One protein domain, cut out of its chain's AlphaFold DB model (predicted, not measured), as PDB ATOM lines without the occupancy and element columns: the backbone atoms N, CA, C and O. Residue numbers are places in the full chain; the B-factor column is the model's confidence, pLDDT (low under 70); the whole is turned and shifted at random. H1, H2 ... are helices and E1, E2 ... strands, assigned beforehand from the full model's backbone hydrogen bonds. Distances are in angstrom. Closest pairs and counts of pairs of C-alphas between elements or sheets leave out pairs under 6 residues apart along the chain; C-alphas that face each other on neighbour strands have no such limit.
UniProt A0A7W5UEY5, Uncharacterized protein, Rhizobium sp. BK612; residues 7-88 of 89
ATOM      1  N   HIS A   7      17.448  10.845 -70.155       77.81
ATOM      2  CA  HIS A   7      18.798  11.377 -70.339       77.81
ATOM      3  C   HIS A   7      19.152  12.443 -69.293       77.81
ATOM      4  O   HIS A   7      20.188  12.344 -68.639       77.81
ATOM      5  N   ALA A   8      18.273  13.427 -69.075       82.44
ATOM      6  CA  ALA A   8      18.488  14.470 -68.070       82.44
ATOM      7  C   ALA A   8      18.550  13.883 -66.649       82.44
ATOM      8  O   ALA A   8      19.323  14.337 -65.804       82.44
ATOM      9  N   ARG A   9      17.777  12.823 -66.382       84.50
ATOM     10  CA  ARG A   9      17.832  12.086 -65.113       84.50
ATOM     11  C   ARG A   9      19.171  11.380 -64.912       84.50
ATOM     12  O   ARG A   9      19.716  11.427 -63.810       84.50
ATOM     13  N   LEU A  10      19.692  10.740 -65.956       89.44
ATOM     14  CA  LEU A  10      20.985  10.063 -65.907       89.44
ATOM     15  C   LEU A  10      22.129  11.059 -65.682       89.44
ATOM     16  O   LEU A  10      22.973  10.822 -64.822       89.44
ATOM     17  N   GLU A  11      22.134  12.189 -66.388       91.38
ATOM     18  CA  GLU A  11      23.152  13.234 -66.214       91.38
ATOM     19  C   GLU A  11      23.162  13.800 -64.792       91.38
ATOM     20  O   GLU A  11      24.227  13.944 -64.189       91.38
ATOM     21  N   LEU A  12      21.982  14.047 -64.214       91.69
ATOM     22  CA  LEU A  12      21.866  14.482 -62.822       91.69
ATOM     23  C   LEU A  12      22.415  13.441 -61.840       91.69
ATOM     24  O   LEU A  12      23.110  13.804 -60.892       91.69
ATOM     25  N   LEU A  13      22.137  12.153 -62.062       92.38
ATOM     26  CA  LEU A  13      22.658  11.071 -61.221       92.38
ATOM     27  C   LEU A  13      24.184  10.964 -61.310       92.38
ATOM     28  O   LEU A  13      24.847  10.841 -60.280       92.38
ATOM     29  N   VAL A  14      24.745  11.050 -62.519       94.44
ATOM     30  CA  VAL A  14      26.199  11.035 -62.732       94.44
ATOM     31  C   VAL A  14      26.852  12.240 -62.056       94.44
ATOM     32  O   VAL A  14      27.836  12.073 -61.334       94.44
ATOM     33  N   GLY A  15      26.283  13.437 -62.218       94.44
ATOM     34  CA  GLY A  15      26.780  14.650 -61.573       94.44
ATOM     35  C   GLY A  15      26.736  14.564 -60.045       94.44
ATOM     36  O   GLY A  15      27.723  14.875 -59.379       94.44
ATOM     37  N   ALA A  16      25.630  14.074 -59.479       94.81
ATOM     38  CA  ALA A  16      25.496  13.870 -58.037       94.81
ATOM     39  C   ALA A  16      26.523  12.860 -57.497       94.81
ATOM     40  O   ALA A  16      27.132  13.096 -56.452       94.81
ATOM     41  N   TYR A  17      26.763  11.768 -58.229       95.75
ATOM     42  CA  TYR A  17      27.774  10.774 -57.877       95.75
ATOM     43  C   TYR A  17      29.190  11.363 -57.891       95.75
ATOM     44  O   TYR A  17      29.933  11.214 -56.921       95.75
ATOM     45  N   GLN A  18      29.558  12.080 -58.956       97.25
ATOM     46  CA  GLN A  18      30.874  12.717 -59.066       97.25
ATOM     47  C   GLN A  18      31.100  13.755 -57.963       97.25
ATOM     48  O   GLN A  18      32.178  13.807 -57.374       97.25
ATOM     49  N   ALA A  19      30.083  14.559 -57.645       95.19
ATOM     50  CA  ALA A  19      30.157  15.530 -56.561       95.19
ATOM     51  C   ALA A  19      30.369  14.851 -55.198       95.19
ATOM     52  O   ALA A  19      31.217  15.293 -54.420       95.19
ATOM     53  N   ALA A  20      29.651  13.757 -54.925       94.12
ATOM     54  CA  ALA A  20      29.809  12.985 -53.695       94.12
ATOM     55  C   ALA A  20      31.212  12.367 -53.578       94.12
ATOM     56  O   ALA A  20      31.831  12.434 -52.513       94.12
ATOM     57  N   GLU A  21      31.746  11.822 -54.671       94.31
ATOM     58  CA  GLU A  21      33.082  11.227 -54.687       94.31
ATOM     59  C   GLU A  21      34.184  12.281 -54.512       94.31
ATOM     60  O   GLU A  21      35.099  12.100 -53.707       94.31
ATOM     61  N   ASN A  22      34.059  13.433 -55.175       95.19
ATOM     62  CA  ASN A  22      34.980  14.555 -54.985       95.19
ATOM     63  C   ASN A  22      34.953  15.063 -53.537       95.19
ATOM     64  O   ASN A  22      36.008  15.278 -52.939       95.19
ATOM     65  N   ALA A  23      33.764  15.194 -52.941       92.44
ATOM     66  CA  ALA A  23      33.622  15.575 -51.539       92.44
ATOM     67  C   ALA A  23      34.283  14.553 -50.597       92.44
ATOM     68  O   ALA A  23      34.954  14.948 -49.642       92.44
ATOM     69  N   ARG A  24      34.159  13.249 -50.884       90.88
ATOM     70  CA  ARG A  24      34.825  12.178 -50.126       90.88
ATOM     71  C   ARG A  24      36.348  12.294 -50.206       90.88
ATOM     72  O   ARG A  24      37.017  12.232 -49.175       90.88
ATOM     73  N   ILE A  25      36.893  12.485 -51.406       91.62
ATOM     74  CA  ILE A  25      38.339  12.621 -51.633       91.62
ATOM     75  C   ILE A  25      38.891  13.852 -50.908       91.62
ATOM     76  O   ILE A  25      39.900  13.757 -50.206       91.62
ATOM     77  N   GLU A  26      38.234  15.004 -51.042       93.50
ATOM     78  CA  GLU A  26      38.671  16.241 -50.385       93.50
ATOM     79  C   GLU A  26      38.564  16.157 -48.861       93.50
ATOM     80  O   GLU A  26      39.461  16.615 -48.140       93.50
ATOM     81  N   PHE A  27      37.520  15.496 -48.359       90.12
ATOM     82  CA  PHE A  27      37.402  15.177 -46.945       90.12
ATOM     83  C   PHE A  27      38.584  14.316 -46.473       90.12
ATOM     84  O   PHE A  27      39.238  14.667 -45.491       90.12
ATOM     85  N   GLU A  28      38.914  13.227 -47.175       91.00
ATOM     86  CA  GLU A  28      40.023  12.343 -46.795       91.00
ATOM     87  C   GLU A  28      41.378  13.054 -46.818       91.00
ATOM     88  O   GLU A  28      42.171  12.896 -45.885       91.00
ATOM     89  N   LYS A  29      41.639  13.879 -47.839       91.00
ATOM     90  CA  LYS A  29      42.854  14.709 -47.915       91.00
ATOM     91  C   LYS A  29      42.947  15.666 -46.732       91.00
ATOM     92  O   LYS A  29      43.983  15.738 -46.070       91.00
ATOM     93  N   THR A  30      41.859  16.377 -46.441       91.44
ATOM     94  CA  THR A  30      41.807  17.336 -45.332       91.44
ATOM     95  C   THR A  30      41.991  16.635 -43.992       91.44
ATOM     96  O   THR A  30      42.794  17.081 -43.173       91.44
ATOM     97  N   PHE A  31      41.319  15.502 -43.787       90.50
ATOM     98  CA  PHE A  31      41.427  14.703 -42.572       90.50
ATOM     99  C   PHE A  31      42.863  14.213 -42.344       90.50
ATOM    100  O   PHE A  31      43.401  14.360 -41.247       90.50
ATOM    101  N   ARG A  32      43.523  13.713 -43.395       91.38
ATOM    102  CA  ARG A  32      44.933  13.292 -43.339       91.38
ATOM    103  C   ARG A  32      45.890  14.433 -43.033       91.38
ATOM    104  O   ARG A  32      46.849  14.252 -42.291       91.38
ATOM    105  N   ARG A  33      45.621  15.618 -43.580       92.50
ATOM    106  CA  ARG A  33      46.429  16.811 -43.318       92.50
ATOM    107  C   ARG A  33      46.310  17.280 -41.867       92.50
ATOM    108  O   ARG A  33      47.315  17.693 -41.300       92.50
ATOM    109  N   LEU A  34      45.107  17.235 -41.292       91.88
ATOM    110  CA  LEU A  34      44.838  17.712 -39.930       91.88
ATOM    111  C   LEU A  34      45.330  16.751 -38.842       91.88
ATOM    112  O   LEU A  34      45.736  17.201 -37.775       91.88
ATOM    113  N   PHE A  35      45.291  15.442 -39.094       93.25
ATOM    114  CA  PHE A  35      45.558  14.417 -38.083       93.25
ATOM    115  C   PHE A  35      46.752  13.543 -38.455       93.25
ATOM    116  O   PHE A  35      46.620  12.333 -38.603       93.25
ATOM    117  N   GLN A  36      47.928  14.149 -38.598       94.62
ATOM    118  CA  GLN A  36      49.151  13.426 -38.955       94.62
ATOM    119  C   GLN A  36      49.580  12.442 -37.849       94.62
ATOM    120  O   GLN A  36      49.311  12.705 -36.672       94.62
ATOM    121  N   PRO A  37      50.287  11.342 -38.170       95.56
ATOM    122  CA  PRO A  37      50.919  10.488 -37.164       95.56
ATOM    123  C   PRO A  37      51.709  11.292 -36.123       95.56
ATOM    124  O   PRO A  37      52.461  12.197 -36.464       95.56
ATOM    125  N   GLY A  38      51.514  10.973 -34.844       95.19
ATOM    126  CA  GLY A  38      52.067  11.694 -33.697       95.19
ATOM    127  C   GLY A  38      51.190  12.837 -33.177       95.19
ATOM    128  O   GLY A  38      51.373  13.253 -32.037       95.19
ATOM    129  N   THR A  39      50.205  13.310 -33.948       95.50
ATOM    130  CA  THR A  39      49.328  14.417 -33.528       95.50
ATOM    131  C   THR A  39      48.526  14.027 -32.283       95.50
ATOM    132  O   THR A  39      47.870  12.978 -32.305       95.50
ATOM    133  N   PRO A  40      48.531  14.843 -31.212       95.38
ATOM    134  CA  PRO A  40      47.686  14.612 -30.053       95.38
ATOM    135  C   PRO A  40      46.228  14.878 -30.413       95.38
ATOM    136  O   PRO A  40      45.883  15.881 -31.037       95.38
ATOM    137  N   ILE A  41      45.355  13.971 -30.006       94.81
ATOM    138  CA  ILE A  41      43.934  14.015 -30.308       94.81
ATOM    139  C   ILE A  41      43.107  13.627 -29.090       94.81
ATOM    140  O   ILE A  41      43.531  12.887 -28.199       94.81
ATOM    141  N   ARG A  42      41.875  14.124 -29.090       94.88
ATOM    142  CA  ARG A  42      40.836  13.769 -28.137       94.88
ATOM    143  C   ARG A  42      39.675  13.162 -28.912       94.88
ATOM    144  O   ARG A  42      39.315  13.674 -29.967       94.88
ATOM    145  N   TRP A  43      39.095  12.090 -28.397       94.75
ATOM    146  CA  TRP A  43      37.915  11.458 -28.983       94.75
ATOM    147  C   TRP A  43      36.948  11.026 -27.887       94.75
ATOM    148  O   TRP A  43      37.337  10.837 -26.733       94.75
ATOM    149  N   LYS A  44      35.675  10.882 -28.239       92.31
ATOM    150  CA  LYS A  44      34.613  10.486 -27.318       92.31
ATOM    151  C   LYS A  44      34.055   9.144 -27.758       92.31
ATOM    152  O   LYS A  44      33.627   9.002 -28.897       92.31
ATOM    153  N   ARG A  45      34.050   8.170 -26.848       85.25
ATOM    154  CA  ARG A  45      33.330   6.905 -27.023       85.25
ATOM    155  C   ARG A  45      32.215   6.871 -25.988       85.25
ATOM    156  O   ARG A  45      32.488   6.886 -24.787       85.25
ATOM    157  N   ASP A  46      30.976   6.880 -26.462       84.12
ATOM    158  CA  ASP A  46      29.774   7.036 -25.639       84.12
ATOM    159  C   ASP A  46      29.842   8.298 -24.764       84.12
ATOM    160  O   ASP A  46      29.853   9.413 -25.288       84.12
ATOM    161  N   VAL A  47      29.911   8.140 -23.441       83.81
ATOM    162  CA  VAL A  47      30.018   9.235 -22.462       83.81
ATOM    163  C   VAL A  47      31.461   9.541 -22.050       83.81
ATOM    164  O   VAL A  47      31.706  10.520 -21.354       83.81
ATOM    165  N   HIS A  48      32.434   8.739 -22.488       87.62
ATOM    166  CA  HIS A  48      33.812   8.838 -22.021       87.62
ATOM    167  C   HIS A  48      34.700   9.553 -23.036       87.62
ATOM    168  O   HIS A  48      34.934   9.064 -24.146       87.62
ATOM    169  N   VAL A  49      35.256  10.684 -22.611       92.00
ATOM    170  CA  VAL A  49      36.309  11.388 -23.344       92.00
ATOM    171  C   VAL A  49      37.649  10.699 -23.090       92.00
ATOM    172  O   VAL A  49      38.011  10.393 -21.953       92.00
ATOM    173  N   GLN A  50      38.386  10.442 -24.162       93.38
ATOM    174  CA  GLN A  50      39.704   9.821 -24.152       93.38
ATOM    175  C   GLN A  50      40.695  10.695 -24.917       93.38
ATOM    176  O   GLN A  50      40.312  11.487 -25.782       93.38
ATOM    177  N   THR A  51      41.973  10.549 -24.592       95.38
ATOM    178  CA  THR A  51      43.073  11.277 -25.224       95.38
ATOM    179  C   THR A  51      44.187  10.328 -25.629       95.38
ATOM    180  O   THR A  51      44.311   9.209 -25.116       95.38
ATOM    181  N   GLY A  52      44.992  10.783 -26.575       96.19
ATOM    182  CA  GLY A  52      46.114  10.022 -27.082       96.19
ATOM    183  C   GLY A  52      46.704  10.646 -28.330       96.19
ATOM    184  O   GLY A  52      46.456  11.813 -28.621       96.19
ATOM    185  N   SER A  53      47.438   9.852 -29.099       97.06
ATOM    186  CA  SER A  53      48.106  10.312 -30.318       97.06
ATOM    187  C   SER A  53      47.746   9.463 -31.529       97.06
ATOM    188  O   SER A  53      47.526   8.253 -31.432       97.06
ATOM    189  N   VAL A  54      47.698  10.093 -32.700       97.31
ATOM    190  CA  VAL A  54      47.502   9.389 -33.968       97.31
ATOM    191  C   VAL A  54      48.694   8.467 -34.226       97.31
ATOM    192  O   VAL A  54      49.844   8.884 -34.149       97.31
ATOM    193  N   LYS A  55      48.434   7.211 -34.580       97.06
ATOM    194  CA  LYS A  55      49.457   6.271 -35.053       97.06
ATOM    195  C   LYS A  55      49.519   6.230 -36.571       97.06
ATOM    196  O   LYS A  55      50.597   6.373 -37.132       97.06
ATOM    197  N   LEU A  56      48.378   6.025 -37.226       95.75
ATOM    198  CA  LEU A  56      48.284   5.949 -38.686       95.75
ATOM    199  C   LEU A  56      46.836   6.106 -39.159       95.75
ATOM    200  O   LEU A  56      45.897   5.894 -38.393       95.75
ATOM    201  N   HIS A  57      46.651   6.426 -40.438       94.25
ATOM    202  CA  HIS A  57      45.327   6.508 -41.056       94.25
ATOM    203  C   HIS A  57      44.830   5.149 -41.542       94.25
ATOM    204  O   HIS A  57      45.572   4.401 -42.176       94.25
ATOM    205  N   ALA A  58      43.550   4.872 -41.305       90.88
ATOM    206  CA  ALA A  58      42.849   3.769 -41.945       90.88
ATOM    207  C   ALA A  58      42.199   4.246 -43.262       90.88
ATOM    208  O   ALA A  58      42.357   5.398 -43.673       90.88
ATOM    209  N   TYR A  59      41.488   3.353 -43.952       83.56
ATOM    210  CA  TYR A  59      40.659   3.727 -45.099       83.56
ATOM    211  C   TYR A  59      39.452   4.564 -44.645       83.56
ATOM    212  O   TYR A  59      38.856   4.262 -43.605       83.56
ATOM    213  N   GLY A  60      39.071   5.578 -45.426       85.75
ATOM    214  CA  GLY A  60      37.909   6.416 -45.133       85.75
ATOM    215  C   GLY A  60      38.112   7.402 -43.969       85.75
ATOM    216  O   GLY A  60      39.235   7.839 -43.704       85.75
ATOM    217  N   PRO A  61      37.037   7.749 -43.231       90.25
ATOM    218  CA  PRO A  61      37.054   8.737 -42.148       90.25
ATOM    219  C   PRO A  61      37.603   8.178 -40.824       90.25
ATOM    220  O   PRO A  61      37.120   8.531 -39.748       90.25
ATOM    221  N   TYR A  62      38.574   7.269 -40.883       94.12
ATOM    222  CA  TYR A  62      39.063   6.526 -39.725       94.12
ATOM    223  C   TYR A  62      40.574   6.662 -39.554       94.12
ATOM    224  O   TYR A  62      41.335   6.744 -40.520       94.12
ATOM    225  N   LEU A  63      41.030   6.602 -38.306       95.50
ATOM    226  CA  LEU A  63      42.446   6.500 -37.973       95.50
ATOM    227  C   LEU A  63      42.658   5.565 -36.785       95.50
ATOM    228  O   LEU A  63      41.725   5.249 -36.049       95.50
ATOM    229  N   PHE A  64      43.890   5.109 -36.606       96.81
ATOM    230  CA  PHE A  64      44.310   4.395 -35.411       96.81
ATOM    231  C   PHE A  64      44.999   5.358 -34.455       96.81
ATOM    232  O   PHE A  64      45.921   6.070 -34.852       96.81
ATOM    233  N   ALA A  65      44.572   5.351 -33.199       97.00
ATOM    234  CA  ALA A  65      45.091   6.196 -32.135       97.00
ATOM    235  C   ALA A  65      45.640   5.343 -30.995       97.00
ATOM    236  O   ALA A  65      45.008   4.362 -30.600       97.00
ATOM    237  N   LEU A  66      46.791   5.717 -30.447       97.81
ATOM    238  CA  LEU A  66      47.292   5.162 -29.197       97.81
ATOM    239  C   LEU A  66      46.621   5.888 -28.039       97.81
ATOM    240  O   LEU A  66      46.834   7.082 -27.861       97.81
ATOM    241  N   ASN A  67      45.849   5.163 -27.236       96.38
ATOM    242  CA  ASN A  67      45.339   5.664 -25.970       96.38
ATOM    243  C   ASN A  67      46.475   5.693 -24.942       96.38
ATOM    244  O   ASN A  67      46.990   4.643 -24.560       96.38
ATOM    245  N   GLU A  68      46.841   6.887 -24.482       91.12
ATOM    246  CA  GLU A  68      47.951   7.090 -23.541       91.12
ATOM    247  C   GLU A  68      47.666   6.513 -22.152       91.12
ATOM    248  O   GLU A  68      48.577   6.037 -21.484       91.12
ATOM    249  N   ARG A  69      46.396   6.478 -21.733       92.19
ATOM    250  CA  ARG A  69      45.996   5.916 -20.438       92.19
ATOM    251  C   ARG A  69      46.094   4.394 -20.420       92.19
ATOM    252  O   ARG A  69      46.454   3.817 -19.402       92.19
ATOM    253  N   THR A  70      45.708   3.732 -21.510       93.56
ATOM    254  CA  THR A  70      45.633   2.260 -21.547       93.56
ATOM    255  C   THR A  70      46.778   1.607 -22.314       93.56
ATOM    256  O   THR A  70      46.843   0.382 -22.348       93.56
ATOM    257  N   GLY A  71      47.612   2.383 -23.011       95.00
ATOM    258  CA  GLY A  71      48.667   1.884 -23.900       95.00
ATOM    259  C   GLY A  71      48.157   1.111 -25.123       95.00
ATOM    260  O   GLY A  71      48.933   0.432 -25.789       95.00
ATOM    261  N   LYS A  72      46.852   1.174 -25.429       95.94
ATOM    262  CA  LYS A  72      46.223   0.378 -26.500       95.94
ATOM    263  C   LYS A  72      46.004   1.218 -27.749       95.94
ATOM    264  O   LYS A  72      45.557   2.358 -27.655       95.94
ATOM    265  N   THR A  73      46.236   0.616 -28.911       96.75
ATOM    266  CA  THR A  73      45.885   1.213 -30.202       96.75
ATOM    267  C   THR A  73      44.440   0.881 -30.559       96.75
ATOM    268  O   THR A  73      44.038  -0.281 -30.528       96.75
ATOM    269  N   LEU A  74      43.654   1.896 -30.906       94.88
ATOM    270  CA  LEU A  74      42.229   1.787 -31.204       94.88
ATOM    271  C   LEU A  74      41.919   2.433 -32.551       94.88
ATOM    272  O   LEU A  74      42.460   3.490 -32.865       94.88
ATOM    273  N   LYS A  75      41.013   1.832 -33.324       95.62
ATOM    274  CA  LYS A  75      40.422   2.482 -34.497       95.62
ATOM    275  C   LYS A  75      39.349   3.462 -34.029       95.62
ATOM    276  O   LYS A  75      38.429   3.061 -33.318       95.62
ATOM    277  N   ILE A  76      39.462   4.714 -34.447       94.56
ATOM    278  CA  ILE A  76      38.522   5.792 -34.135       94.56
ATOM    279  C   ILE A  76      38.037   6.455 -35.422       94.56
ATOM    280  O   ILE A  76      38.753   6.480 -36.429       94.56
ATOM    281  N   SER A  77      36.809   6.964 -35.399       93.19
ATOM    282  CA  SER A  77      36.234   7.721 -36.510       93.19
ATOM    283  C   SER A  77      36.473   9.222 -36.338       93.19
ATOM    284  O   SER A  77      36.672   9.708 -35.223       93.19
ATOM    285  N   CYS A  78      36.405   9.993 -37.429       91.19
ATOM    286  CA  CYS A  78      36.431  11.455 -37.334       91.19
ATOM    287  C   CYS A  78      35.269  11.990 -36.481       91.19
ATOM    288  O   CYS A  78      35.423  12.994 -35.790       91.19
ATOM    289  N   TYR A  79      34.130  11.296 -36.486       91.31
ATOM    290  CA  TYR A  79      32.946  11.675 -35.729       91.31
ATOM    291  C   TYR A  79      33.208  11.622 -34.220       91.31
ATOM    292  O   TYR A  79      32.829  12.546 -33.503       91.31
ATOM    293  N   ASP A  80      33.945  10.612 -33.748       93.31
ATOM    294  CA  ASP A  80      34.346  10.501 -32.338       93.31
ATOM    295  C   ASP A  80      35.232  11.679 -31.906       93.31
ATOM    296  O   ASP A  80      35.138  12.152 -30.771       93.31
ATOM    297  N   ILE A  81      36.078  12.175 -32.816       92.00
ATOM    298  CA  ILE A  81      36.949  13.339 -32.591       92.00
ATOM    299  C   ILE A  81      36.119  14.628 -32.557       92.00
ATOM    300  O   ILE A  81      36.239  15.422 -31.625       92.00
ATOM    301  N   ILE A  82      35.233  14.824 -33.539       89.94
ATOM    302  CA  ILE A  82      34.378  16.017 -33.644       89.94
ATOM    303  C   ILE A  82      33.454  16.130 -32.428       89.94
ATOM    304  O   ILE A  82      33.360  17.200 -31.826       89.94
ATOM    305  N   ARG A  83      32.826  15.025 -32.005       89.88
ATOM    306  CA  ARG A  83      31.979  14.997 -30.802       89.88
ATOM    307  C   ARG A  83      32.729  15.418 -29.549       89.88
ATOM    308  O   ARG A  83      32.173  16.138 -28.730       89.88
ATOM    309  N   ALA A  84      33.984  15.001 -29.409       89.19
ATOM    310  CA  ALA A  84      34.805  15.409 -28.277       89.19
ATOM    311  C   ALA A  84      35.172  16.903 -28.299       89.19
ATOM    312  O   ALA A  84      35.459  17.472 -27.246       89.19
ATOM    313  N   GLY A  85      35.180  17.534 -29.478       81.00
ATOM    314  CA  GLY A  85      35.354  18.979 -29.631       81.00
ATOM    315  C   GLY A  85      34.104  19.787 -29.266       81.00
ATOM    316  O   GLY A  85      34.238  20.916 -28.799       81.00
ATOM    317  N   GLY A  86      32.914  19.200 -29.443       74.12
ATOM    318  CA  GLY A  86      31.622  19.816 -29.118       74.12
ATOM    319  C   GLY A  86      31.319  19.921 -27.619       74.12
ATOM    320  O   GLY A  86      30.635  20.850 -27.215       74.12
ATOM    321  N   ASP A  87      31.892  19.052 -26.779       62.72
ATOM    322  CA  ASP A  87      31.741  19.077 -25.307       62.72
ATOM    323  C   ASP A  87      32.526  20.222 -24.616       62.72
ATOM    324  O   ASP A  87      32.861  20.140 -23.438       62.72
ATOM    325  N   ARG A  88      32.875  21.300 -25.327       53.66
ATOM    326  CA  ARG A  88      33.485  22.506 -24.729       53.66
ATOM    327  C   ARG A  88      32.450  23.433 -24.062       53.66
ATOM    328  O   ARG A  88      32.700  24.629 -23.957       53.66
TER     329      ARG A  88
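What this domain is: This is residues 7 to 88 of the 89 residues of an uncharacterized protein of Rhizobium sp. BK612 (UniProt A0A7W5UEY5). A long helix, H1, sticks out with residues 7 to 23 from a small compact head, a strongly twisted sheet with short H2 across it. The 82 printed residues run H1, E1, E2, E3, E4, H2, class mixed; the antiparallel sheet, E1 E2 E3 E4, is a meander, each strand neighbouring the one before. The whole is loose, radius of gyration of the C-alphas 16.3 A, spanning 57 by 24 by 18 A.

How they stand to each other: Find H1 at residues 7 to 34; it only grazes the sheet, with residues 28 to 32. Next, E1, residues 40 to 45, and E2, residues 48 to 57, form a hairpin, with N 43 and O 50 within hydrogen-bond range at 2.9 A. E2 bends by 75 degrees at residue 53 and forms a hairpin with E3, residues 62 to 67: N 55 and O 64, 2.8 A. E3 and E4, residues 73 to 77, form another: N 65 and O 74, 2.8 A. H2, residues 78 to 86, runs across the strands, at 88 degrees to E1 on the local plane; its closest C-alphas to E1 are those of Ile 81 and Trp 43, 4.2 A. In H1 and H2 every O i to N i+4 pair is within hydrogen-bond range.

Where its parts are: From C-alpha 7 at (18.798, 11.377, -70.339) H1 runs 40.5 A; E2 measures 22.4 A; H2 ends at C-alpha 86, (31.622, 19.816, -29.118).

The domain as a whole: The printed part has no cut, its links are tight, and residues 87 to 88 have pLDDT under 70.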